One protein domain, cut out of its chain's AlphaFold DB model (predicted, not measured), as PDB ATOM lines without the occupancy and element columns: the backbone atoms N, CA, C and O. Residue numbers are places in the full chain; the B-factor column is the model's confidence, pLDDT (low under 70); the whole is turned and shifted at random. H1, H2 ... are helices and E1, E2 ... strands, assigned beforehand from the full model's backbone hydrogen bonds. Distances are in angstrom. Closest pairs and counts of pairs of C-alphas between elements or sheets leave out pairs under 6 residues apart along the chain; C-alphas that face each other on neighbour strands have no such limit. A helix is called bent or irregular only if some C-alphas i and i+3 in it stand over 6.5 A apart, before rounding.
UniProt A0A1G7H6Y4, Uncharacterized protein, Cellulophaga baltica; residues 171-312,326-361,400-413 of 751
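AT A GLANCE: This is residues 171 to 312, 326 to 361 and 400 to 413 of the 751 residues of an uncharacterized protein of Cellulophaga baltica (UniProt A0A1G7H6Y4). The chain winds in stacked turns of strands, a solenoid of roughly triangular section: one large curled sheet folds like a V into two walls, E2 E5 E9 E12 E15 and E16 E13 E10 E6 E3, with E17 at the fold, and the smaller sheet E1 E4 E8 E11 E14 closes the open side as the third wall. Outside this third wall lie the short helix H2, over E11, and the longer H1, which only grazes the wall towards E1 and E4, with the small strand E7 beyond it. The printed part has 192 residues, with two named helices and 17 named strands in the order E1 to E6, H1, E7, H2, E8 to E17. Both sheets are parallel, and the class is mostly strand. The whole is compact, with a radius of gyration of the C-alphas of 16.0 A and spans of 48 by 37 by 32 A.

HOW THE PARTS SIT: The largest sheet runs E2, residues 186 to 189; E5, 211 to 216; E9, 279 to 284; E12, 326 to 331; E15, 346 to 352; E17, 400 to 412; E16, 355 to 359; E13, 334 to 336; E10, 287 to 290; E6, 219 to 222; and E3, 194 to 197. It is twisted, and a folded sheet, one sheet bent back on itself: E2 E5 E9 E12 E15 face E16 E13 E10 E6 E3, with 18 pairs of C-alphas within 11 A and E17 as the hinge. E17 bends by 69 degrees at residue 405; its pairing is staggered, with E15 over residues 401 to 404 and with E16 over 407 to 412. N 402 and O 349 are 2.8 A apart, and N 409 and O 356 are 2.9 A apart, both within hydrogen-bond range. E5 runs on into E6 across a break of 2 residues, at 90 degrees. Between E5 and E9, N 213 and O 280 are within hydrogen-bond range at 2.9 A. The second sheet runs E1, residues 179 to 181; E4, 205 to 208; E8, 271 to 276; E11, 299 to 306; and E14, 338 to 344. The two sheets form a sandwich, two sheets face to face, with 52 pairs of C-alphas within 10 A and strands at 13 degrees to each other. Between E8 and E11, N 304 and O 273 are within hydrogen-bond range at 2.9 A. H2, residues 266 to 270, is on this sheet over E11, at a height over the sheet of 7.9 A; their closest C-alphas, of Tyr 270 and Trp 301, are 5.4 A apart. H1, residues 234 to 251, only grazes the sheet with residues 243 to 251; its closest C-alphas to E4 are those of Met 248 and Val 208, 7.7 A apart. H1, with residues 237 to 240 alone, and H2 only just touch, with 3 pairs of C-alphas within 8 A, the closest those of Asn 237 and Pro 266 at 6.2 A. E7, residues 255 to 257, pairs with no named strand. In H1 every O i to N i+4 pair is within hydrogen-bond range; in H2 0 of 1 is, beside 2 of 2 O i to N i+3 pairs.

IN THESE COORDINATES: E1 begins at C-alpha 179, (188.239, 240.710, 338.176). E17 is the longest strand, 30.8 A from first to last C-alpha, and ends at C-alpha 412, (214.092, 242.524, 355.271). H1 begins at C-alpha 234, (194.223, 221.120, 343.639), and is 25.7 A long. E11 is 19.1 A long and bends by 52 degrees at residue 303.

THE WHOLE: The two C-alphas farthest apart, of Asn 191 and Ser 258, are 48.5 A apart. Residues 313 to 325 are not printed, with C-alphas 312 and 326 lying 19.1 A apart across that cut; residues 362 to 399 are not printed either, with 29.3 A between C-alphas 361 and 400. Of the links that are printed whole, E6 to H1 is long, with 11 residues. The mean pLDDT of the printed part is 95.4, and residues 173 to 175 are under 70.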
ATOM      1  N   VAL A 171     188.068 240.186 346.851       92.44
ATOM      2  CA  VAL A 171     188.524 239.248 345.822       92.44
ATOM      3  C   VAL A 171     188.968 237.924 346.457       92.44
ATOM      4  O   VAL A 171     189.523 237.045 345.794       92.44
ATOM      5  N   GLU A 172     188.691 237.746 347.751       77.12
ATOM      6  CA  GLU A 172     188.992 236.563 348.550       77.12
ATOM      7  C   GLU A 172     187.888 235.510 348.396       77.12
ATOM      8  O   GLU A 172     187.104 235.202 349.287       77.12
ATOM      9  N   GLN A 173     187.830 234.897 347.216       69.38
ATOM     10  CA  GLN A 173     187.133 233.630 347.014       69.38
ATOM     11  C   GLN A 173     187.812 232.899 345.864       69.38
ATOM     12  O   GLN A 173     187.986 233.456 344.782       69.38
ATOM     13  N   THR A 174     188.209 231.650 346.103       67.12
ATOM     14  CA  THR A 174     189.019 230.862 345.167       67.12
ATOM     15  C   THR A 174     188.392 230.825 343.768       67.12
ATOM     16  O   THR A 174     187.361 230.188 343.552       67.12
ATOM     17  N   GLY A 175     189.023 231.528 342.831       66.69
ATOM     18  CA  GLY A 175     188.745 231.631 341.399       66.69
ATOM     19  C   GLY A 175     187.543 232.481 341.021       66.69
ATOM     20  O   GLY A 175     187.544 233.094 339.961       66.69
ATOM     21  N   THR A 176     186.501 232.528 341.849       81.56
ATOM     22  CA  THR A 176     185.204 233.092 341.449       81.56
ATOM     23  C   THR A 176     185.109 234.605 341.586       81.56
ATOM     24  O   THR A 176     184.242 235.199 340.950       81.56
ATOM     25  N   LYS A 177     185.960 235.215 342.422       91.56
ATOM     26  CA  LYS A 177     185.917 236.655 342.704       91.56
ATOM     27  C   LYS A 177     187.015 237.485 342.022       91.56
ATOM     28  O   LYS A 177     187.014 238.706 342.158       91.56
ATOM     29  N   SER A 178     187.895 236.877 341.229       94.69
ATOM     30  CA  SER A 178     188.841 237.635 340.399       94.69
ATOM     31  C   SER A 178     188.113 238.589 339.444       94.69
ATOM     32  O   SER A 178     186.977 238.326 339.038       94.69
ATOM     33  N   ILE A 179     188.757 239.699 339.100       97.38
ATOM     34  CA  ILE A 179     188.239 240.710 338.176       97.38
ATOM     35  C   ILE A 179     188.964 240.541 336.840       97.38
ATOM     36  O   ILE A 179     190.189 240.618 336.786       97.38
ATOM     37  N   PHE A 180     188.222 240.276 335.768       97.25
ATOM     38  CA  PHE A 180     188.772 240.195 334.415       97.25
ATOM     39  C   PHE A 180     188.693 241.573 333.770       97.25
ATOM     40  O   PHE A 180     187.654 242.224 333.842       97.25
ATOM     41  N   LEU A 181     189.803 242.024 333.194       98.19
ATOM     42  CA  LEU A 181     189.898 243.333 332.564       98.19
ATOM     43  C   LEU A 181     189.836 243.183 331.048       98.19
ATOM     44  O   LEU A 181     190.531 242.346 330.469       98.19
ATOM     45  N   GLU A 182     188.984 243.998 330.436       97.25
ATOM     46  CA  GLU A 182     188.757 244.046 328.995       97.25
ATOM     47  C   GLU A 182     189.753 244.976 328.294       97.25
ATOM     48  O   GLU A 182     190.502 245.728 328.931       97.25
ATOM     49  N   ASP A 183     189.730 244.953 326.963       97.69
ATOM     50  CA  ASP A 183     190.480 245.901 326.143       97.69
ATOM     51  C   ASP A 183     190.107 247.348 326.481       97.69
ATOM     52  O   ASP A 183     188.950 247.661 326.790       97.69
ATOM     53  N   ASN A 184     191.085 248.245 326.358       97.19
ATOM     54  CA  ASN A 184     190.929 249.685 326.592       97.19
ATOM     55  C   ASN A 184     190.523 250.046 328.035       97.19
ATOM     56  O   ASN A 184     189.995 251.131 328.282       97.19
ATOM     57  N   THR A 185     190.771 249.157 329.003       98.50
ATOM     58  CA  THR A 185     190.529 249.443 330.421       98.50
ATOM     59  C   THR A 185     191.466 250.550 330.914       98.50
ATOM     60  O   THR A 185     192.687 250.404 330.886       98.50
ATOM     61  N   TRP A 186     190.895 251.626 331.459       98.56
ATOM     62  CA  TRP A 186     191.636 252.709 332.109       98.56
ATOM     63  C   TRP A 186     191.147 252.904 333.540       98.56
ATOM     64  O   TRP A 186     189.969 253.192 333.751       98.56
ATOM     65  N   ILE A 187     192.046 252.792 334.515       98.75
ATOM     66  CA  ILE A 187     191.757 253.006 335.936       98.75
ATOM     67  C   ILE A 187     192.700 254.079 336.470       98.75
ATOM     68  O   ILE A 187     193.920 253.918 336.438       98.75
ATOM     69  N   GLU A 188     192.136 255.159 337.002       98.56
ATOM     70  CA  GLU A 188     192.907 256.268 337.560       98.56
ATOM     71  C   GLU A 188     192.495 256.595 338.995       98.56
ATOM     72  O   GLU A 188     191.311 256.645 339.321       98.56
ATOM     73  N   GLY A 189     193.487 256.806 339.856       98.00
ATOM     74  CA  GLY A 189     193.300 257.252 341.229       98.00
ATOM     75  C   GLY A 189     193.345 258.774 341.370       98.00
ATOM     76  O   GLY A 189     194.113 259.461 340.694       98.00
ATOM     77  N   LYS A 190     192.552 259.307 342.303       94.94
ATOM     78  CA  LYS A 190     192.591 260.713 342.734       94.94
ATOM     79  C   LYS A 190     192.502 260.803 344.259       94.94
ATOM     80  O   LYS A 190     192.005 259.891 344.908       94.94
ATOM     81  N   ASN A 191     192.975 261.911 344.835       93.56
ATOM     82  CA  ASN A 191     192.924 262.186 346.281       93.56
ATOM     83  C   ASN A 191     193.582 261.098 347.152       93.56
ATOM     84  O   ASN A 191     193.080 260.793 348.230       93.56
ATOM     85  N   ASP A 192     194.677 260.500 346.668       92.56
ATOM     86  CA  ASP A 192     195.393 259.409 347.346       92.56
ATOM     87  C   ASP A 192     194.520 258.173 347.653       92.56
ATOM     88  O   ASP A 192     194.800 257.425 348.591       92.56
ATOM     89  N   ALA A 193     193.470 257.947 346.858       94.69
ATOM     90  CA  ALA A 193     192.583 256.804 347.014       94.69
ATOM     91  C   ALA A 193     193.307 255.458 346.877       94.69
ATOM     92  O   ALA A 193     194.250 255.292 346.093       94.69
ATOM     93  N   ASN A 194     192.805 254.471 347.615       98.56
ATOM     94  CA  ASN A 194     193.259 253.093 347.555       98.56
ATOM     95  C   ASN A 194     192.207 252.196 346.897       98.56
ATOM     96  O   ASN A 194     191.026 252.242 347.238       98.56
ATOM     97  N   ILE A 195     192.659 251.293 346.033       98.81
ATOM     98  CA  ILE A 195     191.946 250.044 345.779       98.81
ATOM     99  C   ILE A 195     192.466 249.040 346.808       98.81
ATOM    100  O   ILE A 195     193.625 248.625 346.762       98.81
ATOM    101  N   ILE A 196     191.615 248.688 347.767       98.75
ATOM    102  CA  ILE A 196     191.933 247.761 348.848       98.75
ATOM    103  C   ILE A 196     191.514 246.357 348.417       98.75
ATOM    104  O   ILE A 196     190.353 246.135 348.081       98.75
ATOM    105  N   ILE A 197     192.450 245.412 348.433       97.88
ATOM    106  CA  ILE A 197     192.246 244.031 347.971       97.88
ATOM    107  C   ILE A 197     192.760 243.026 348.997       97.88
ATOM    108  O   ILE A 197     193.671 243.308 349.770       97.88
ATOM    109  N   ASN A 198     192.199 241.823 348.974       95.69
ATOM    110  CA  ASN A 198     192.489 240.753 349.928       95.69
ATOM    111  C   ASN A 198     192.766 239.400 349.241       95.69
ATOM    112  O   ASN A 198     192.540 238.343 349.825       95.69
ATOM    113  N   ASN A 199     193.253 239.397 347.996       94.00
ATOM    114  CA  ASN A 199     193.466 238.157 347.249       94.00
ATOM    115  C   ASN A 199     194.523 237.249 347.916       94.00
ATOM    116  O   ASN A 199     195.532 237.731 348.432       94.00
ATOM    117  N   LEU A 200     194.300 235.929 347.891       88.94
ATOM    118  CA  LEU A 200     195.219 234.932 348.464       88.94
ATOM    119  C   LEU A 200     195.653 233.883 347.447       88.94
ATOM    120  O   LEU A 200     196.830 233.774 347.144       88.94
ATOM    121  N   LEU A 201     194.716 233.087 346.933       89.88
ATOM    122  CA  LEU A 201     195.012 231.931 346.073       89.88
ATOM    123  C   LEU A 201     194.378 232.053 344.686       89.88
ATOM    124  O   LEU A 201     194.149 231.056 344.000       89.88
ATOM    125  N   SER A 202     194.084 233.289 344.305       92.50
ATOM    126  CA  SER A 202     193.524 233.701 343.027       92.50
ATOM    127  C   SER A 202     194.023 235.105 342.726       92.50
ATOM    128  O   SER A 202     194.159 235.895 343.667       92.50
ATOM    129  N   PRO A 203     194.271 235.448 341.456       95.38
ATOM    130  CA  PRO A 203     194.636 236.805 341.128       95.38
ATOM    131  C   PRO A 203     193.533 237.796 341.468       95.38
ATOM    132  O   PRO A 203     192.355 237.475 341.300       95.38
ATOM    133  N   ALA A 204     193.895 238.992 341.934       96.88
ATOM    134  CA  ALA A 204     192.910 240.064 342.074       96.88
ATOM    135  C   ALA A 204     192.390 240.460 340.682       96.88
ATOM    136  O   ALA A 204     191.180 240.505 340.460       96.88
ATOM    137  N   PHE A 205     193.316 240.626 339.735       98.06
ATOM    138  CA  PHE A 205     193.046 241.018 338.359       98.06
ATOM    139  C   PHE A 205     193.634 240.021 337.354       98.06
ATOM    140  O   PHE A 205     194.810 239.648 337.425       98.06
ATOM    141  N   TYR A 206     192.814 239.631 336.381       97.50
ATOM    142  CA  TYR A 206     193.223 238.912 335.179       97.50
ATOM    143  C   TYR A 206     193.250 239.871 333.990       97.50
ATOM    144  O   TYR A 206     192.246 240.503 333.677       97.50
ATOM    145  N   ILE A 207     194.392 239.924 333.307       98.56
ATOM    146  CA  ILE A 207     194.562 240.599 332.019       98.56
ATOM    147  C   ILE A 207     194.954 239.508 331.027       98.56
ATOM    148  O   ILE A 207     196.084 239.019 331.062       98.56
ATOM    149  N   VAL A 208     194.000 239.033 330.230       97.94
ATOM    150  CA  VAL A 208     194.164 237.817 329.421       97.94
ATOM    151  C   VAL A 208     193.714 238.094 328.002       97.94
ATOM    152  O   VAL A 208     192.531 238.344 327.772       97.94
ATOM    153  N   LEU A 209     194.654 237.983 327.059       98.38
ATOM    154  CA  LEU A 209     194.425 238.304 325.648       98.38
ATOM    155  C   LEU A 209     193.792 239.689 325.473       98.38
ATOM    156  O   LEU A 209     192.858 239.834 324.689       98.38
ATOM    157  N   SER A 210     194.273 240.665 326.247       98.06
ATOM    158  CA  SER A 210     193.745 242.025 326.226       98.06
ATOM    159  C   SER A 210     194.782 243.059 325.840       98.06
ATOM    160  O   SER A 210     195.985 242.851 326.027       98.06
ATOM    161  N   GLU A 211     194.306 244.176 325.296       98.31
ATOM    162  CA  GLU A 211     195.155 245.257 324.802       98.31
ATOM    163  C   GLU A 211     194.760 246.640 325.339       98.31
ATOM    164  O   GLU A 211     193.592 246.914 325.614       98.31
ATOM    165  N   ASN A 212     195.752 247.529 325.460       98.56
ATOM    166  CA  ASN A 212     195.598 248.940 325.845       98.56
ATOM    167  C   ASN A 212     195.037 249.136 327.262       98.56
ATOM    168  O   ASN A 212     193.973 249.724 327.444       98.56
ATOM    169  N   LEU A 213     195.755 248.656 328.277       98.81
ATOM    170  CA  LEU A 213     195.354 248.824 329.674       98.81
ATOM    171  C   LEU A 213     196.217 249.870 330.368       98.81
ATOM    172  O   LEU A 213     197.443 249.813 330.283       98.81
ATOM    173  N   VAL A 214     195.583 250.786 331.099       98.81
ATOM    174  CA  VAL A 214     196.275 251.860 331.820       98.81
ATOM    175  C   VAL A 214     195.828 251.902 333.276       98.81
ATOM    176  O   VAL A 214     194.639 252.002 333.577       98.81
ATOM    177  N   PHE A 215     196.804 251.877 334.178       98.88
ATOM    178  CA  PHE A 215     196.633 252.112 335.606       98.88
ATOM    179  C   PHE A 215     197.435 253.340 335.991       98.88
ATOM    180  O   PHE A 215     198.642 253.389 335.749       98.88
ATOM    181  N   LYS A 216     196.783 254.320 336.612       98.69
ATOM    182  CA  LYS A 216     197.415 255.608 336.871       98.69
ATOM    183  C   LYS A 216     197.121 256.147 338.262       98.69
ATOM    184  O   LYS A 216     195.986 256.089 338.717       98.69
ATOM    185  N   ASN A 217     198.132 256.708 338.928       98.62
ATOM    186  CA  ASN A 217     197.978 257.475 340.175       98.62
ATOM    187  C   ASN A 217     197.208 256.747 341.299       98.62
ATOM    188  O   ASN A 217     196.504 257.385 342.081       98.62
ATOM    189  N   ILE A 218     197.317 255.419 341.389       98.62
ATOM    190  CA  ILE A 218     196.514 254.605 342.311       98.62
ATOM    191  C   ILE A 218     197.388 253.744 343.225       98.62
ATOM    192  O   ILE A 218     198.441 253.237 342.826       98.62
ATOM    193  N   THR A 219     196.931 253.557 344.463       98.88
ATOM    194  CA  THR A 219     197.526 252.600 345.401       98.88
ATOM    195  C   THR A 219     196.684 251.333 345.461       98.88
ATOM    196  O   THR A 219     195.487 251.374 345.733       98.88
ATOM    197  N   LEU A 220     197.327 250.193 345.241       98.88
ATOM    198  CA  LEU A 220     196.806 248.859 345.493       98.88
ATOM    199  C   LEU A 220     197.225 248.464 346.907       98.88
ATOM    200  O   LEU A 220     198.367 248.049 347.140       98.88
ATOM    201  N   LEU A 221     196.314 248.655 347.858       98.81
ATOM    202  CA  LEU A 221     196.544 248.358 349.266       98.81
ATOM    203  C   LEU A 221     196.092 246.927 349.559       98.81
ATOM    204  O   LEU A 221     194.902 246.624 349.574       98.81
ATOM    205  N   TRP A 222     197.039 246.035 349.810       98.38
ATOM    206  CA  TRP A 222     196.734 244.650 350.136       98.38
ATOM    207  C   TRP A 222     196.485 244.489 351.636       98.38
ATOM    208  O   TRP A 222     197.375 244.726 352.460       98.38
ATOM    209  N   ASP A 223     195.267 244.086 351.987       97.25
ATOM    210  CA  ASP A 223     194.793 243.899 353.356       97.25
ATOM    211  C   ASP A 223     194.383 242.445 353.590       97.25
ATOM    212  O   ASP A 223     193.203 242.106 353.664       97.25
ATOM    213  N   ASN A 224     195.372 241.554 353.684       95.56
ATOM    214  CA  ASN A 224     195.116 240.189 354.127       95.56
ATOM    215  C   ASN A 224     196.301 239.590 354.909       95.56
ATOM    216  O   ASN A 224     197.186 240.292 355.408       95.56
ATOM    217  N   LYS A 225     196.260 238.277 355.127       95.19
ATOM    218  CA  LYS A 225     197.278 237.431 355.735       95.19
ATOM    219  C   LYS A 225     197.323 236.114 354.981       95.19
ATOM    220  O   LYS A 225     196.320 235.406 354.931       95.19
ATOM    221  N   TYR A 226     198.492 235.746 354.472       92.75
ATOM    222  CA  TYR A 226     198.681 234.423 353.888       92.75
ATOM    223  C   TYR A 226     199.116 233.404 354.953       92.75
ATOM    224  O   TYR A 226     199.576 233.751 356.044       92.75
ATOM    225  N   ASP A 227     198.971 232.117 354.637       91.88
ATOM    226  CA  ASP A 227     199.487 231.024 355.461       91.88
ATOM    227  C   ASP A 227     200.586 230.272 354.704       91.88
ATOM    228  O   ASP A 227     200.321 229.489 353.792       91.88
ATOM    229  N   ALA A 228     201.835 230.479 355.132       93.12
ATOM    230  CA  ALA A 228     203.020 229.828 354.571       93.12
ATOM    231  C   ALA A 228     203.007 228.287 354.677       93.12
ATOM    232  O   ALA A 228     203.841 227.626 354.064       93.12
ATOM    233  N   SER A 229     202.099 227.692 355.463       91.00
ATOM    234  CA  SER A 229     201.974 226.234 355.584       91.00
ATOM    235  C   SER A 229     201.055 225.580 354.549       91.00
ATOM    236  O   SER A 229     201.017 224.348 354.476       91.00
ATOM    237  N   ILE A 230     200.341 226.367 353.735       84.69
ATOM    238  CA  ILE A 230     199.466 225.837 352.685       84.69
ATOM    239  C   ILE A 230     200.312 225.159 351.603       84.69
ATOM    240  O   ILE A 230     201.187 225.767 350.992       84.69
ATOM    241  N   ASN A 231     200.021 223.883 351.346       75.81
ATOM    242  CA  ASN A 231     200.703 223.056 350.346       75.81
ATOM    243  C   ASN A 231     199.738 222.235 349.464       75.81
ATOM    244  O   ASN A 231     200.182 221.457 348.619       75.81
ATOM    245  N   ALA A 232     198.423 222.404 349.642       72.06
ATOM    246  CA  ALA A 232     197.384 221.707 348.891       72.06
ATOM    247  C   ALA A 232     196.548 222.712 348.086       72.06
ATOM    248  O   ALA A 232     195.806 223.506 348.653       72.06
ATOM    249  N   PHE A 233     196.668 222.652 346.756       78.38
ATOM    250  CA  PHE A 233     196.101 223.660 345.849       78.38
ATOM    251  C   PHE A 233     195.133 223.090 344.804       78.38
ATOM    252  O   PHE A 233     194.633 223.845 343.983       78.38
ATOM    253  N   ALA A 234     194.883 221.776 344.777       81.44
ATOM    254  CA  ALA A 234     194.223 221.120 343.639       81.44
ATOM    255  C   ALA A 234     192.846 221.720 343.299       81.44
ATOM    256  O   ALA A 234     192.657 222.194 342.181       81.44
ATOM    257  N   ASP A 235     191.933 221.780 344.271       83.69
ATOM    258  CA  ASP A 235     190.576 222.303 344.059       83.69
ATOM    259  C   ASP A 235     190.591 223.788 343.662       83.69
ATOM    260  O   ASP A 235     189.828 224.231 342.803       83.69
ATOM    261  N   ILE A 236     191.522 224.547 344.239       83.81
ATOM    262  CA  ILE A 236     191.687 225.985 344.014       83.81
ATOM    263  C   ILE A 236     192.232 226.256 342.611       83.81
ATOM    264  O   ILE A 236     191.704 227.090 341.879       83.81
ATOM    265  N   ASN A 237     193.241 225.490 342.196       88.81
ATOM    266  CA  ASN A 237     193.789 225.544 340.847       88.81
ATOM    267  C   ASN A 237     192.711 225.221 339.815       88.81
ATOM    268  O   ASN A 237     192.598 225.917 338.809       88.81
ATOM    269  N   SER A 238     191.905 224.186 340.066       89.56
ATOM    270  CA  SER A 238     190.790 223.826 339.194       89.56
ATOM    271  C   SER A 238     189.746 224.939 339.107       89.56
ATOM    272  O   SER A 238     189.257 225.206 338.008       89.56
ATOM    273  N   ALA A 239     189.434 225.623 340.212       90.44
ATOM    274  CA  ALA A 239     188.518 226.761 340.212       90.44
ATOM    275  C   ALA A 239     189.060 227.942 339.385       90.44
ATOM    276  O   ALA A 239     188.359 228.422 338.495       90.44
ATOM    277  N   ASN A 240     190.317 228.350 339.602       91.81
ATOM    278  CA  ASN A 240     190.971 229.410 338.820       91.81
ATOM    279  C   ASN A 240     191.006 229.073 337.319       91.81
ATOM    280  O   ASN A 240     190.603 229.880 336.485       91.81
ATOM    281  N   LEU A 241     191.434 227.856 336.963       93.06
ATOM    282  CA  LEU A 241     191.514 227.421 335.563       93.06
ATOM    283  C   LEU A 241     190.141 227.323 334.895       93.06
ATOM    284  O   LEU A 241     190.032 227.580 333.698       93.06
ATOM    285  N   THR A 242     189.099 226.948 335.641       93.31
ATOM    286  CA  THR A 242     187.726 226.902 335.118       93.31
ATOM    287  C   THR A 242     187.220 228.306 334.812       93.31
ATOM    288  O   THR A 242     186.682 228.526 333.736       93.31
ATOM    289  N   ARG A 243     187.464 229.272 335.703       92.75
ATOM    290  CA  ARG A 243     187.034 230.665 335.512       92.75
ATOM    291  C   ARG A 243     187.771 231.349 334.372       92.75
ATOM    292  O   ARG A 243     187.145 231.960 333.516       92.75
ATOM    293  N   LEU A 244     189.082 231.141 334.295       94.94
ATOM    294  CA  LEU A 244     189.890 231.586 333.164       94.94
ATOM    295  C   LEU A 244     189.403 230.977 331.838       94.94
ATOM    296  O   LEU A 244     189.305 231.673 330.834       94.94
ATOM    297  N   LYS A 245     189.059 229.682 331.837       95.94
ATOM    298  CA  LYS A 245     188.498 228.997 330.668       95.94
ATOM    299  C   LYS A 245     187.157 229.591 330.244       95.94
ATOM    300  O   LYS A 245     186.968 229.813 329.056       95.94
ATOM    301  N   GLU A 246     186.247 229.811 331.193       95.69
ATOM    302  CA  GLU A 246     184.934 230.417 330.943       95.69
ATOM    303  C   GLU A 246     185.093 231.772 330.248       95.69
ATOM    304  O   GLU A 246     184.553 231.942 329.159       95.69
ATOM    305  N   PHE A 247     185.922 232.659 330.810       95.94
ATOM    306  CA  PHE A 247     186.201 233.977 330.242       95.94
ATOM    307  C   PHE A 247     186.824 233.900 328.841       95.94
ATOM    308  O   PHE A 247     186.329 234.504 327.898       95.94
ATOM    309  N   MET A 248     187.883 233.104 328.660       97.75
ATOM    310  CA  MET A 248     188.527 232.966 327.346       97.75
ATOM    311  C   MET A 248     187.584 232.373 326.287       97.75
ATOM    312  O   MET A 248     187.711 232.677 325.102       97.75
ATOM    313  N   THR A 249     186.646 231.511 326.685       97.25
ATOM    314  CA  THR A 249     185.644 230.961 325.768       97.25
ATOM    315  C   THR A 249     184.560 231.981 325.423       97.25
ATOM    316  O   THR A 249     184.187 232.042 324.252       97.25
ATOM    317  N   SER A 250     184.049 232.752 326.389       96.25
ATOM    318  CA  SER A 250     182.965 233.710 326.137       96.25
ATOM    319  C   SER A 250     183.455 235.000 325.482       96.25
ATOM    320  O   SER A 250     182.868 235.416 324.489       96.25
ATOM    321  N   GLU A 251     184.565 235.562 325.965       96.00
ATOM    322  CA  GLU A 251     185.019 236.908 325.585       96.00
ATOM    323  C   GLU A 251     186.178 236.913 324.580       96.00
ATOM    324  O   GLU A 251     186.498 237.954 324.010       96.00
ATOM    325  N   ARG A 252     186.849 235.770 324.361       97.19
ATOM    326  CA  ARG A 252     188.043 235.672 323.486       97.19
ATOM    327  C   ARG A 252     187.947 234.593 322.404       97.19
ATOM    328  O   ARG A 252     188.923 234.320 321.705       97.19
ATOM    329  N   GLY A 253     186.797 233.929 322.275       96.88
ATOM    330  CA  GLY A 253     186.553 232.943 321.217       96.88
ATOM    331  C   GLY A 253     187.404 231.666 321.299       96.88
ATOM    332  O   GLY A 253     187.491 230.925 320.319       96.88
ATOM    333  N   VAL A 254     188.036 231.368 322.442       97.81
ATOM    334  CA  VAL A 254     188.905 230.187 322.592       97.81
ATOM    335  C   VAL A 254     188.092 228.956 322.984       97.81
ATOM    336  O   VAL A 254     187.528 228.866 324.076       97.81
ATOM    337  N   VAL A 255     188.073 227.946 322.116       96.75
ATOM    338  CA  VAL A 255     187.347 226.691 322.339       96.75
ATOM    339  C   VAL A 255     188.297 225.600 322.829       96.75
ATOM    340  O   VAL A 255     189.125 225.085 322.080       96.75
ATOM    341  N   PHE A 256     188.139 225.178 324.082       95.94
ATOM    342  CA  PHE A 256     188.973 224.137 324.692       95.94
ATOM    343  C   PHE A 256     188.358 222.735 324.566       95.94
ATOM    344  O   PHE A 256     187.436 222.379 325.310       95.94
ATOM    345  N   ASN A 257     188.912 221.901 323.682       92.06
ATOM    346  CA  ASN A 257     188.530 220.503 323.508       92.06
ATOM    347  C   ASN A 257     189.448 219.562 324.308       92.06
ATOM    348  O   ASN A 257     190.595 219.307 323.931       92.06
ATOM    349  N   SER A 258     188.918 219.011 325.406       83.25
ATOM    350  CA  SER A 258     189.664 218.140 326.334       83.25
ATOM    351  C   SER A 258     190.959 218.785 326.865       83.25
ATOM    352  O   SER A 258     191.948 218.102 327.123       83.25
ATOM    353  N   SER A 259     190.947 220.113 327.001       87.31
ATOM    354  CA  SER A 259     192.075 220.964 327.387       87.31
ATOM    355  C   SER A 259     191.645 222.048 328.391       87.31
ATOM    356  O   SER A 259     190.447 222.282 328.616       87.31
ATOM    357  N   TYR A 260     192.641 222.692 329.002       91.12
ATOM    358  CA  TYR A 260     192.507 223.846 329.895       91.12
ATOM    359  C   TYR A 260     193.442 224.971 329.426       91.12
ATOM    360  O   TYR A 260     194.398 224.686 328.697       91.12
ATOM    361  N   PRO A 261     193.201 226.222 329.858       95.38
ATOM    362  CA  PRO A 261     194.169 227.302 329.727       95.38
ATOM    363  C   PRO A 261     195.546 226.893 330.252       95.38
ATOM    364  O   PRO A 261     195.666 226.020 331.120       95.38
ATOM    365  N   MET A 262     196.591 227.547 329.755       93.88
ATOM    366  CA  MET A 262     197.954 227.229 330.161       93.88
ATOM    367  C   MET A 262     198.165 227.389 331.672       93.88
ATOM    368  O   MET A 262     197.851 228.424 332.260       93.88
ATOM    369  N   PHE A 263     198.734 226.362 332.304       92.00
ATOM    370  CA  PHE A 263     199.008 226.333 333.740       92.00
ATOM    371  C   PHE A 263     200.516 226.378 334.010       92.00
ATOM    372  O   PHE A 263     201.279 225.611 333.420       92.00
ATOM    373  N   ARG A 264     200.942 227.266 334.916       90.00
ATOM    374  CA  ARG A 264     202.353 227.494 335.286       90.00
ATOM    375  C   ARG A 264     202.613 227.292 336.783       90.00
ATOM    376  O   ARG A 264     203.473 227.933 337.373       90.00
ATOM    377  N   GLY A 265     201.881 226.352 337.378       88.50
ATOM    378  CA  GLY A 265     202.012 225.992 338.787       88.50
ATOM    379  C   GLY A 265     201.069 226.782 339.703       88.50
ATOM    380  O   GLY A 265     200.541 227.817 339.316       88.50
ATOM    381  N   PRO A 266     200.813 226.276 340.920       87.62
ATOM    382  CA  PRO A 266     199.821 226.851 341.831       87.62
ATOM    383  C   PRO A 266     200.196 228.249 342.321       87.62
ATOM    384  O   PRO A 266     199.329 229.082 342.565       87.62
ATOM    385  N   THR A 267     201.493 228.518 342.456       86.75
ATOM    386  CA  THR A 267     201.986 229.766 343.032       86.75
ATOM    387  C   THR A 267     201.761 230.975 342.122       86.75
ATOM    388  O   THR A 267     201.737 232.098 342.613       86.75
ATOM    389  N   SER A 268     201.499 230.782 340.823       87.06
ATOM    390  CA  SER A 268     201.149 231.895 339.930       87.06
ATOM    391  C   SER A 268     199.830 232.573 340.310       87.06
ATOM    392  O   SER A 268     199.598 233.711 339.919       87.06
ATOM    393  N   PHE A 269     198.955 231.893 341.059       91.25
ATOM    394  CA  PHE A 269     197.665 232.444 341.473       91.25
ATOM    395  C   PHE A 269     197.743 233.386 342.679       91.25
ATOM    396  O   PHE A 269     196.737 233.989 343.026       91.25
ATOM    397  N   TYR A 270     198.914 233.552 343.298       91.81
ATOM    398  CA  TYR A 270     199.117 234.533 344.369       91.81
ATOM    399  C   TYR A 270     199.158 235.991 343.867       91.81
ATOM    400  O   TYR A 270     199.087 236.912 344.679       91.81
ATOM    401  N   ALA A 271     199.329 236.209 342.558       95.75
ATOM    402  CA  ALA A 271     199.599 237.526 341.974       95.75
ATOM    403  C   ALA A 271     198.451 238.517 342.164       95.75
ATOM    404  O   ALA A 271     197.296 238.143 342.040       95.75
ATOM    405  N   ILE A 272     198.736 239.798 342.382       98.00
ATOM    406  CA  ILE A 272     197.711 240.839 342.243       98.00
ATOM    407  C   ILE A 272     197.274 240.913 340.773       98.00
ATOM    408  O   ILE A 272     196.080 240.822 340.495       98.00
ATOM    409  N   PHE A 273     198.232 240.974 339.842       98.69
ATOM    410  CA  PHE A 273     197.971 240.909 338.400       98.69
ATOM    411  C   PHE A 273     198.517 239.624 337.780       98.69
ATOM    412  O   PHE A 273     199.725 239.379 337.809       98.69
ATOM    413  N   SER A 274     197.638 238.850 337.143       97.88
ATOM    414  CA  SER A 274     198.025 237.794 336.200       97.88
ATOM    415  C   SER A 274     197.850 238.307 334.775       97.88
ATOM    416  O   SER A 274     196.724 238.514 334.324       97.88
ATOM    417  N   ILE A 275     198.968 238.527 334.085       98.69
ATOM    418  CA  ILE A 275     199.032 239.116 332.747       98.69
ATOM    419  C   ILE A 275     199.443 238.040 331.746       98.69
ATOM    420  O   ILE A 275     200.585 237.572 331.734       98.69
ATOM    421  N   GLU A 276     198.516 237.656 330.880       97.81
ATOM    422  CA  GLU A 276     198.644 236.480 330.032       97.81
ATOM    423  C   GLU A 276     198.427 236.847 328.564       97.81
ATOM    424  O   GLU A 276     197.332 237.258 328.180       97.81
ATOM    425  N   ALA A 277     199.479 236.711 327.747       98.12
ATOM    426  CA  ALA A 277     199.450 236.996 326.306       98.12
ATOM    427  C   ALA A 277     198.778 238.337 325.927       98.12
ATOM    428  O   ALA A 277     198.051 238.415 324.942       98.12
ATOM    429  N   SER A 278     198.992 239.374 326.737       98.69
ATOM    430  CA  SER A 278     198.334 240.684 326.611       98.69
ATOM    431  C   SER A 278     199.324 241.764 326.174       98.69
ATOM    432  O   SER A 278     200.535 241.582 326.341       98.69
ATOM    433  N   SER A 279     198.853 242.875 325.604       98.62
ATOM    434  CA  SER A 279     199.758 243.903 325.082       98.62
ATOM    435  C   SER A 279     199.385 245.350 325.398       98.62
ATOM    436  O   SER A 279     198.238 245.652 325.690       98.62
ATOM    437  N   TYR A 280     200.379 246.245 325.378       98.81
ATOM    438  CA  TYR A 280     200.210 247.678 325.667       98.81
ATOM    439  C   TYR A 280     199.608 247.926 327.052       98.81
ATOM    440  O   TYR A 280     198.468 248.365 327.193       98.81
ATOM    441  N   ILE A 281     200.387 247.598 328.082       98.94
ATOM    442  CA  ILE A 281     199.972 247.744 329.478       98.94
ATOM    443  C   ILE A 281     200.860 248.782 330.145       98.94
ATOM    444  O   ILE A 281     202.080 248.621 330.174       98.94
ATOM    445  N   GLU A 282     200.251 249.814 330.711       98.94
ATOM    446  CA  GLU A 282     200.937 250.911 331.381       98.94
ATOM    447  C   GLU A 282     200.535 250.998 332.854       98.94
ATOM    448  O   GLU A 282     199.356 251.044 333.202       98.94
ATOM    449  N   TYR A 283     201.544 251.050 333.719       98.94
ATOM    450  CA  TYR A 283     201.413 251.409 335.125       98.94
ATOM    451  C   TYR A 283     202.174 252.713 335.348       98.94
ATOM    452  O   TYR A 283     203.404 252.706 335.362       98.94
ATOM    453  N   ASP A 284     201.459 253.819 335.537       98.81
ATOM    454  CA  ASP A 284     202.035 255.149 335.748       98.81
ATOM    455  C   ASP A 284     201.746 255.642 337.171       98.81
ATOM    456  O   ASP A 284     200.599 255.896 337.543       98.81
ATOM    457  N   ASN A 285     202.790 255.766 337.995       98.81
ATOM    458  CA  ASN A 285     202.682 256.177 339.399       98.81
ATOM    459  C   ASN A 285     201.729 255.268 340.212       98.81
ATOM    460  O   ASN A 285     200.870 255.731 340.965       98.81
ATOM    461  N   VAL A 286     201.880 253.951 340.038       98.94
ATOM    462  CA  VAL A 286     201.104 252.919 340.745       98.94
ATOM    463  C   VAL A 286     201.892 252.368 341.927       98.94
ATOM    464  O   VAL A 286     203.091 252.103 341.824       98.94
ATOM    465  N   LYS A 287     201.223 252.148 343.059       98.94
ATOM    466  CA  LYS A 287     201.850 251.602 344.271       98.94
ATOM    467  C   LYS A 287     201.236 250.258 344.643       98.94
ATOM    468  O   LYS A 287     200.022 250.139 344.701       98.94
ATOM    469  N   PHE A 288     202.070 249.279 344.959       98.94
ATOM    470  CA  PHE A 288     201.704 248.006 345.572       98.94
ATOM    471  C   PHE A 288     202.141 248.061 347.030       98.94
ATOM    472  O   PHE A 288     203.341 248.115 347.300       98.94
ATOM    473  N   VAL A 289     201.194 248.096 347.965       98.81
ATOM    474  CA  VAL A 289     201.500 248.325 349.383       98.81
ATOM    475  C   VAL A 289     200.816 247.276 350.244       98.81
ATOM    476  O   VAL A 289     199.595 247.148 350.226       98.81
ATOM    477  N   ALA A 290     201.587 246.541 351.038       98.69
ATOM    478  CA  ALA A 290     201.040 245.734 352.117       98.69
ATOM    479  C   ALA A 290     200.612 246.630 353.282       98.69
ATOM    480  O   ALA A 290     201.412 247.407 353.813       98.69
ATOM    481  N   LYS A 291     199.362 246.473 353.730       97.62
ATOM    482  CA  LYS A 291     198.835 247.204 354.889       97.62
ATOM    483  C   LYS A 291     199.514 246.796 356.200       97.62
ATOM    484  O   LYS A 291     199.613 247.607 357.118       97.62
ATOM    485  N   GLY A 292     199.951 245.539 356.309       96.75
ATOM    486  CA  GLY A 292     200.632 245.026 357.497       96.75
ATOM    487  C   GLY A 292     202.144 245.263 357.503       96.75
ATOM    488  O   GLY A 292     202.770 245.572 356.490       96.75
ATOM    489  N   ASP A 293     202.740 245.096 358.680       97.06
ATOM    490  CA  ASP A 293     204.165 245.299 358.961       97.06
ATOM    491  C   ASP A 293     204.933 244.002 359.251       97.06
ATOM    492  O   ASP A 293     206.139 244.036 359.481       97.06
ATOM    493  N   THR A 294     204.259 242.852 359.201       97.88
ATOM    494  CA  THR A 294     204.847 241.531 359.439       97.88
ATOM    495  C   THR A 294     204.931 240.714 358.156       97.88
ATOM    496  O   THR A 294     204.125 240.873 357.241       97.88
ATOM    497  N   ALA A 295     205.888 239.784 358.099       96.62
ATOM    498  CA  ALA A 295     206.151 238.969 356.914       96.62
ATOM    499  C   ALA A 295     204.923 238.197 356.392       96.62
ATOM    500  O   ALA A 295     204.756 238.079 355.184       96.62
ATOM    501  N   ASP A 296     204.048 237.701 357.277       97.12
ATOM    502  CA  ASP A 296     202.806 236.980 356.937       97.12
ATOM    503  C   ASP A 296     201.673 237.896 356.433       97.12
ATOM    504  O   ASP A 296     200.604 237.426 356.040       97.12
ATOM    505  N   ARG A 297     201.906 239.211 356.457       97.69
ATOM    506  CA  ARG A 297     201.011 240.272 355.988       97.69
ATOM    507  C   ARG A 297     201.549 240.991 354.750       97.69
ATOM    508  O   ARG A 297     201.005 242.025 354.376       97.69
ATOM    509  N   PHE A 298     202.607 240.473 354.133       98.19
ATOM    510  CA  PHE A 298     203.138 241.008 352.882       98.19
ATOM    511  C   PHE A 298     202.401 240.427 351.680       98.19
ATOM    512  O   PHE A 298     201.942 239.285 351.721       98.19
ATOM    513  N   ILE A 299     202.331 241.218 350.608       98.12
ATOM    514  CA  ILE A 299     201.795 240.819 349.308       98.12
ATOM    515  C   ILE A 299     202.602 239.610 348.829       98.12
ATOM    516  O   ILE A 299     203.805 239.749 348.581       98.12
ATOM    517  N   PRO A 300     201.983 238.428 348.665       95.81
ATOM    518  CA  PRO A 300     202.730 237.254 348.240       95.81
ATOM    519  C   PRO A 300     203.328 237.436 346.842       95.81
ATOM    520  O   PRO A 300     204.462 237.023 346.599       95.81
ATOM    521  N   TRP A 301     202.590 238.076 345.927       97.19
ATOM    522  CA  TRP A 301     203.039 238.264 344.553       97.19
ATOM    523  C   TRP A 301     202.398 239.495 343.892       97.19
ATOM    524  O   TRP A 301     201.182 239.654 343.927       97.19
ATOM    525  N   GLY A 302     203.197 240.375 343.286       98.25
ATOM    526  CA  GLY A 302     202.719 241.579 342.598       98.25
ATOM    527  C   GLY A 302     202.195 241.280 341.193       98.25
ATOM    528  O   GLY A 302     200.986 241.225 340.968       98.25
ATOM    529  N   ILE A 303     203.110 241.064 340.247       98.81
ATOM    530  CA  ILE A 303     202.822 240.871 338.820       98.81
ATOM    531  C   ILE A 303     203.362 239.517 338.348       98.81
ATOM    532  O   ILE A 303     204.528 239.175 338.570       98.81
ATOM    533  N   LYS A 304     202.517 238.760 337.648       98.19
ATOM    534  CA  LYS A 304     202.868 237.508 336.977       98.19
ATOM    535  C   LYS A 304     202.632 237.634 335.472       98.19
ATOM    536  O   LYS A 304     201.495 237.809 335.050       98.19
ATOM    537  N   PHE A 305     203.679 237.466 334.668       98.56
ATOM    538  CA  PHE A 305     203.578 237.298 333.220       98.56
ATOM    539  C   PHE A 305     203.528 235.820 332.837       98.56
ATOM    540  O   PHE A 305     204.272 235.000 333.387       98.56
ATOM    541  N   LYS A 306     202.664 235.473 331.882       95.56
ATOM    542  CA  LYS A 306     202.453 234.087 331.458       95.56
ATOM    543  C   LYS A 306     202.206 233.973 329.954       95.56
ATOM    544  O   LYS A 306     201.500 234.785 329.363       95.56
ATOM    545  N   GLU A 307     202.732 232.909 329.355       97.12
ATOM    546  CA  GLU A 307     202.318 232.446 328.026       97.12
ATOM    547  C   GLU A 307     200.872 231.912 328.071       97.12
ATOM    548  O   GLU A 307     200.469 231.284 329.059       97.12
ATOM    549  N   GLN A 308     200.100 232.147 327.008       97.50
ATOM    550  CA  GLN A 308     198.716 231.679 326.884       97.50
ATOM    551  C   GLN A 308     198.321 231.414 325.424       97.50
ATOM    552  O   GLN A 308     198.928 231.957 324.504       97.50
ATOM    553  N   TYR A 309     197.305 230.570 325.213       97.81
ATOM    554  CA  TYR A 309     196.679 230.354 323.905       97.81
ATOM    555  C   TYR A 309     196.059 231.645 323.355       97.81
ATOM    556  O   TYR A 309     195.390 232.340 324.107       97.81
ATOM    557  N   THR A 310     196.251 231.938 322.066       97.44
ATOM    558  CA  THR A 310     195.676 233.103 321.359       97.44
ATOM    559  C   THR A 310     194.153 233.005 321.145       97.44
ATOM    560  O   THR A 310     193.578 231.922 321.271       97.44
ATOM    561  N   SER A 311     193.500 234.126 320.824       97.31
ATOM    562  CA  SER A 311     192.049 234.228 320.570       97.31
ATOM    563  C   SER A 311     191.576 233.451 319.329       97.31
ATOM    564  O   SER A 311     192.379 233.061 318.481       97.31
ATOM    565  N   ASP A 312     190.260 233.243 319.218       97.38
ATOM    566  CA  ASP A 312     189.567 232.724 318.020       97.38
ATOM    567  C   ASP A 312     190.094 231.384 317.471       97.38
ATOM    568  O   ASP A 312     190.141 231.142 316.260       97.38
ATOM    569  N   LYS A 326     203.438 241.503 325.805       98.69
ATOM    570  CA  LYS A 326     204.378 242.429 325.158       98.69
ATOM    571  C   LYS A 326     204.031 243.902 325.362       98.69
ATOM    572  O   LYS A 326     202.876 244.218 325.616       98.69
ATOM    573  N   ASN A 327     204.993 244.806 325.187       98.88
ATOM    574  CA  ASN A 327     204.805 246.257 325.343       98.88
ATOM    575  C   ASN A 327     204.246 246.612 326.730       98.88
ATOM    576  O   ASN A 327     203.127 247.113 326.855       98.88
ATOM    577  N   VAL A 328     205.008 246.302 327.776       98.94
ATOM    578  CA  VAL A 328     204.606 246.573 329.163       98.94
ATOM    579  C   VAL A 328     205.504 247.652 329.747       98.94
ATOM    580  O   VAL A 328     206.721 247.485 329.775       98.94
ATOM    581  N   LEU A 329     204.902 248.737 330.229       98.94
ATOM    582  CA  LEU A 329     205.582 249.879 330.827       98.94
ATOM    583  C   LEU A 329     205.232 250.003 332.311       98.94
ATOM    584  O   LEU A 329     204.070 250.158 332.679       98.94
ATOM    585  N   LEU A 330     206.260 249.998 333.156       98.94
ATOM    586  CA  LEU A 330     206.192 250.421 334.550       98.94
ATOM    587  C   LEU A 330     206.909 251.763 334.684       98.94
ATOM    588  O   LEU A 330     208.125 251.829 334.518       98.94
ATOM    589  N   ASN A 331     206.175 252.825 334.998       98.88
ATOM    590  CA  ASN A 331     206.711 254.161 335.217       98.88
ATOM    591  C   ASN A 331     206.430 254.601 336.658       98.88
ATOM    592  O   ASN A 331     205.278 254.724 337.070       98.88
ATOM    593  N   ASN A 332     207.484 254.850 337.438       98.81
ATOM    594  CA  ASN A 332     207.402 255.281 338.838       98.81
ATOM    595  C   ASN A 332     206.568 254.344 339.733       98.81
ATOM    596  O   ASN A 332     205.831 254.797 340.611       98.81
ATOM    597  N   VAL A 333     206.681 253.034 339.512       98.94
ATOM    598  CA  VAL A 333     205.999 252.033 340.340       98.94
ATOM    599  C   VAL A 333     206.687 251.900 341.701       98.94
ATOM    600  O   VAL A 333     207.915 251.932 341.798       98.94
ATOM    601  N   VAL A 334     205.896 251.724 342.761       98.94
ATOM    602  CA  VAL A 334     206.390 251.443 344.119       98.94
ATOM    603  C   VAL A 334     205.924 250.066 344.580       98.94
ATOM    604  O   VAL A 334     204.754 249.736 344.416       98.94
ATOM    605  N   MET A 335     206.810 249.285 345.199       98.94
ATOM    606  CA  MET A 335     206.497 248.000 345.828       98.94
ATOM    607  C   MET A 335     206.950 247.990 347.291       98.94
ATOM    608  O   MET A 335     208.141 248.018 347.584       98.94
ATOM    609  N   ASP A 336     206.008 247.944 348.227       98.81
ATOM    610  CA  ASP A 336     206.299 247.963 349.658       98.81
ATOM    611  C   ASP A 336     205.588 246.826 350.398       98.81
ATOM    612  O   ASP A 336     204.360 246.734 350.403       98.81
ATOM    613  N   GLY A 337     206.372 245.950 351.027       98.50
ATOM    614  CA  GLY A 337     205.876 244.731 351.653       98.50
ATOM    615  C   GLY A 337     205.447 243.702 350.613       98.50
ATOM    616  O   GLY A 337     204.347 243.160 350.693       98.50
ATOM    617  N   VAL A 338     206.303 243.441 349.622       98.31
ATOM    618  CA  VAL A 338     206.059 242.463 348.550       98.31
ATOM    619  C   VAL A 338     207.096 241.345 348.628       98.31
ATOM    620  O   VAL A 338     208.291 241.604 348.750       98.31
ATOM    621  N   ILE A 339     206.643 240.091 348.567       96.81
ATOM    622  CA  ILE A 339     207.517 238.911 348.573       96.81
ATOM    623  C   ILE A 339     208.073 238.699 347.158       96.81
ATOM    624  O   ILE A 339     209.259 238.920 346.923       96.81
ATOM    625  N   MET A 340     207.227 238.338 346.189       97.56
ATOM    626  CA  MET A 340     207.606 238.277 344.772       97.56
ATOM    627  C   MET A 340     207.065 239.501 344.024       97.56
ATOM    628  O   MET A 340     205.857 239.667 343.906       97.56
ATOM    629  N   GLY A 341     207.935 240.368 343.515       98.31
ATOM    630  CA  GLY A 341     207.543 241.595 342.819       98.31
ATOM    631  C   GLY A 341     206.950 241.312 341.442       98.31
ATOM    632  O   GLY A 341     205.732 241.275 341.269       98.31
ATOM    633  N   ILE A 342     207.821 241.114 340.459       98.62
ATOM    634  CA  ILE A 342     207.488 240.926 339.045       98.62
ATOM    635  C   ILE A 342     208.123 239.625 338.586       98.62
ATOM    636  O   ILE A 342     209.329 239.453 338.745       98.62
ATOM    637  N   GLN A 343     207.352 238.716 337.990       97.81
ATOM    638  CA  GLN A 343     207.913 237.461 337.494       97.81
ATOM    639  C   GLN A 343     207.257 236.971 336.210       97.81
ATOM    640  O   GLN A 343     206.040 237.045 336.076       97.81
ATOM    641  N   GLY A 344     208.046 236.388 335.307       97.12
ATOM    642  CA  GLY A 344     207.543 235.594 334.184       97.12
ATOM    643  C   GLY A 344     208.199 235.914 332.845       97.12
ATOM    644  O   GLY A 344     209.282 236.497 332.790       97.12
ATOM    645  N   ILE A 345     207.516 235.515 331.769       97.94
ATOM    646  CA  ILE A 345     207.954 235.705 330.383       97.94
ATOM    647  C   ILE A 345     207.242 236.896 329.731       97.94
ATOM    648  O   ILE A 345     206.014 236.942 329.681       97.94
ATOM    649  N   VAL A 346     208.017 237.847 329.211       98.50
ATOM    650  CA  VAL A 346     207.525 239.094 328.606       98.50
ATOM    651  C   VAL A 346     208.475 239.567 327.503       98.50
ATOM    652  O   VAL A 346     209.671 239.267 327.545       98.50
ATOM    653  N   GLN A 347     207.950 240.290 326.519       98.75
ATOM    654  CA  GLN A 347     208.722 240.949 325.460       98.75
ATOM    655  C   GLN A 347     208.466 242.460 325.478       98.75
ATOM    656  O   GLN A 347     207.394 242.892 325.887       98.75
ATOM    657  N   ASP A 348     209.433 243.276 325.067       98.88
ATOM    658  CA  ASP A 348     209.281 244.742 325.034       98.88
ATOM    659  C   ASP A 348     208.843 245.304 326.410       98.88
ATOM    660  O   ASP A 348     207.851 246.027 326.540       98.88
ATOM    661  N   PHE A 349     209.548 244.886 327.470       98.94
ATOM    662  CA  PHE A 349     209.279 245.293 328.851       98.94
ATOM    663  C   PHE A 349     210.162 246.472 329.242       98.94
ATOM    664  O   PHE A 349     211.385 246.408 329.116       98.94
ATOM    665  N   LYS A 350     209.545 247.518 329.787       98.94
ATOM    666  CA  LYS A 350     210.229 248.706 330.281       98.94
ATOM    667  C   LYS A 350     209.846 248.998 331.724       98.94
ATOM    668  O   LYS A 350     208.668 249.087 332.053       98.94
ATOM    669  N   SER A 351     210.848 249.208 332.566       98.88
ATOM    670  CA  SER A 351     210.706 249.678 333.940       98.88
ATOM    671  C   SER A 351     211.558 250.924 334.142       98.88
ATOM    672  O   SER A 351     212.770 250.876 333.961       98.88
ATOM    673  N   GLU A 352     210.933 252.024 334.545       98.88
ATOM    674  CA  GLU A 352     211.561 253.322 334.771       98.88
ATOM    675  C   GLU A 352     211.196 253.826 336.173       98.88
ATOM    676  O   GLU A 352     210.022 254.006 336.496       98.88
ATOM    677  N   GLY A 353     212.199 254.043 337.027       98.81
ATOM    678  CA  GLY A 353     211.987 254.648 338.347       98.81
ATOM    679  C   GLY A 353     211.326 253.732 339.388       98.81
ATOM    680  O   GLY A 353     210.702 254.240 340.323       98.81
ATOM    681  N   LEU A 354     211.436 252.405 339.238       98.94
ATOM    682  CA  LEU A 354     210.898 251.425 340.192       98.94
ATOM    683  C   LEU A 354     211.554 251.576 341.573       98.94
ATOM    684  O   LEU A 354     212.781 251.596 341.691       98.94
ATOM    685  N   LYS A 355     210.740 251.628 342.630       98.94
ATOM    686  CA  LYS A 355     211.215 251.665 344.021       98.94
ATOM    687  C   LYS A 355     210.630 250.521 344.834       98.94
ATOM    688  O   LYS A 355     209.416 250.328 344.820       98.94
ATOM    689  N   ALA A 356     211.469 249.815 345.579       98.88
ATOM    690  CA  ALA A 356     211.052 248.793 346.527       98.88
ATOM    691  C   ALA A 356     211.586 249.077 347.934       98.88
ATOM    692  O   ALA A 356     212.693 249.593 348.072       98.88
ATOM    693  N   TYR A 357     210.795 248.750 348.959       98.75
ATOM    694  CA  TYR A 357     211.130 249.017 350.364       98.75
ATOM    695  C   TYR A 357     211.240 247.726 351.180       98.75
ATOM    696  O   TYR A 357     212.312 247.125 351.266       98.75
ATOM    697  N   ARG A 358     210.124 247.282 351.774       98.44
ATOM    698  CA  ARG A 358     210.093 246.094 352.626       98.44
ATOM    699  C   ARG A 358     209.929 244.824 351.799       98.44
ATOM    700  O   ARG A 358     209.041 244.747 350.947       98.44
ATOM    701  N   TYR A 359     210.730 243.806 352.103       97.94
ATOM    702  CA  TYR A 359     210.617 242.470 351.509       97.94
ATOM    703  C   TYR A 359     210.768 241.373 352.567       97.94
ATOM    704  O   TYR A 359     211.174 241.616 353.704       97.94
ATOM    705  N   SER A 360     210.402 240.150 352.202       97.00
ATOM    706  CA  SER A 360     210.534 238.967 353.053       97.00
ATOM    707  C   SER A 360     210.621 237.714 352.184       97.00
ATOM    708  O   SER A 360     210.334 237.752 350.990       97.00
ATOM    709  N   ASP A 361     210.956 236.587 352.807       95.69
ATOM    710  CA  ASP A 361     210.577 235.267 352.306       95.69
ATOM    711  C   ASP A 361     209.197 234.850 352.852       95.69
ATOM    712  O   ASP A 361     208.732 235.397 353.853       95.69
ATOM    713  N   ASN A 400     214.074 242.297 324.447       98.75
ATOM    714  CA  ASN A 400     213.894 243.754 324.494       98.75
ATOM    715  C   ASN A 400     213.418 244.212 325.882       98.75
ATOM    716  O   ASN A 400     212.254 244.546 326.093       98.75
ATOM    717  N   VAL A 401     214.332 244.169 326.849       98.88
ATOM    718  CA  VAL A 401     214.065 244.555 328.239       98.88
ATOM    719  C   VAL A 401     214.853 245.813 328.567       98.88
ATOM    720  O   VAL A 401     216.062 245.839 328.364       98.88
ATOM    721  N   GLU A 402     214.195 246.823 329.127       98.94
ATOM    722  CA  GLU A 402     214.820 248.034 329.662       98.94
ATOM    723  C   GLU A 402     214.457 248.194 331.144       98.94
ATOM    724  O   GLU A 402     213.288 248.356 331.487       98.94
ATOM    725  N   ILE A 403     215.446 248.159 332.037       98.94
ATOM    726  CA  ILE A 403     215.263 248.379 333.479       98.94
ATOM    727  C   ILE A 403     216.167 249.531 333.902       98.94
ATOM    728  O   ILE A 403     217.382 249.373 333.988       98.94
ATOM    729  N   ASN A 404     215.566 250.676 334.202       98.94
ATOM    730  CA  ASN A 404     216.279 251.907 334.496       98.94
ATOM    731  C   ASN A 404     215.884 252.469 335.861       98.94
ATOM    732  O   ASN A 404     214.712 252.446 336.253       98.94
ATOM    733  N   ASN A 405     216.863 253.052 336.554       98.88
ATOM    734  CA  ASN A 405     216.644 253.867 337.750       98.88
ATOM    735  C   ASN A 405     215.873 253.120 338.853       98.88
ATOM    736  O   ASN A 405     214.948 253.664 339.456       98.88
ATOM    737  N   THR A 406     216.249 251.863 339.101       98.94
ATOM    738  CA  THR A 406     215.615 251.020 340.124       98.94
ATOM    739  C   THR A 406     216.354 251.122 341.454       98.94
ATOM    740  O   THR A 406     217.582 251.025 341.496       98.94
ATOM    741  N   ILE A 407     215.608 251.287 342.547       98.88
ATOM    742  CA  ILE A 407     216.142 251.242 343.913       98.88
ATOM    743  C   ILE A 407     215.350 250.215 344.717       98.88
ATOM    744  O   ILE A 407     214.139 250.348 344.865       98.88
ATOM    745  N   ASP A 408     216.041 249.220 345.253       98.81
ATOM    746  CA  ASP A 408     215.519 248.263 346.222       98.81
ATOM    747  C   ASP A 408     216.205 248.497 347.572       98.81
ATOM    748  O   ASP A 408     217.370 248.132 347.753       98.81
ATOM    749  N   GLU A 409     215.496 249.135 348.505       98.56
ATOM    750  CA  GLU A 409     216.007 249.484 349.840       98.56
ATOM    751  C   GLU A 409     216.267 248.248 350.716       98.56
ATOM    752  O   GLU A 409     216.944 248.352 351.736       98.56
ATOM    753  N   GLY A 410     215.776 247.065 350.326       96.31
ATOM    754  CA  GLY A 410     216.157 245.810 350.962       96.31
ATOM    755  C   GLY A 410     215.837 245.726 352.458       96.31
ATOM    756  O   GLY A 410     216.580 245.089 353.212       96.31
ATOM    757  N   GLU A 411     214.730 246.320 352.908       97.75
ATOM    758  CA  GLU A 411     214.298 246.234 354.305       97.75
ATOM    759  C   GLU A 411     213.692 244.848 354.588       97.75
ATOM    760  O   GLU A 411     212.489 244.620 354.439       97.75
ATOM    761  N   TYR A 412     214.538 243.886 354.971       97.44
ATOM    762  CA  TYR A 412     214.092 242.524 355.271       97.44
ATOM    763  C   TYR A 412     213.242 242.475 356.550       97.44
ATOM    764  O   TYR A 412     213.705 242.843 357.633       97.44
ATOM    765  N   VAL A 413     212.036 241.915 356.451       97.94
ATOM    766  CA  VAL A 413     211.131 241.662 357.582       97.94
ATOM    767  C   VAL A 413     210.944 240.159 357.778       97.94
ATOM    768  O   VAL A 413     210.645 239.437 356.839       97.94
TER     769      VAL A 413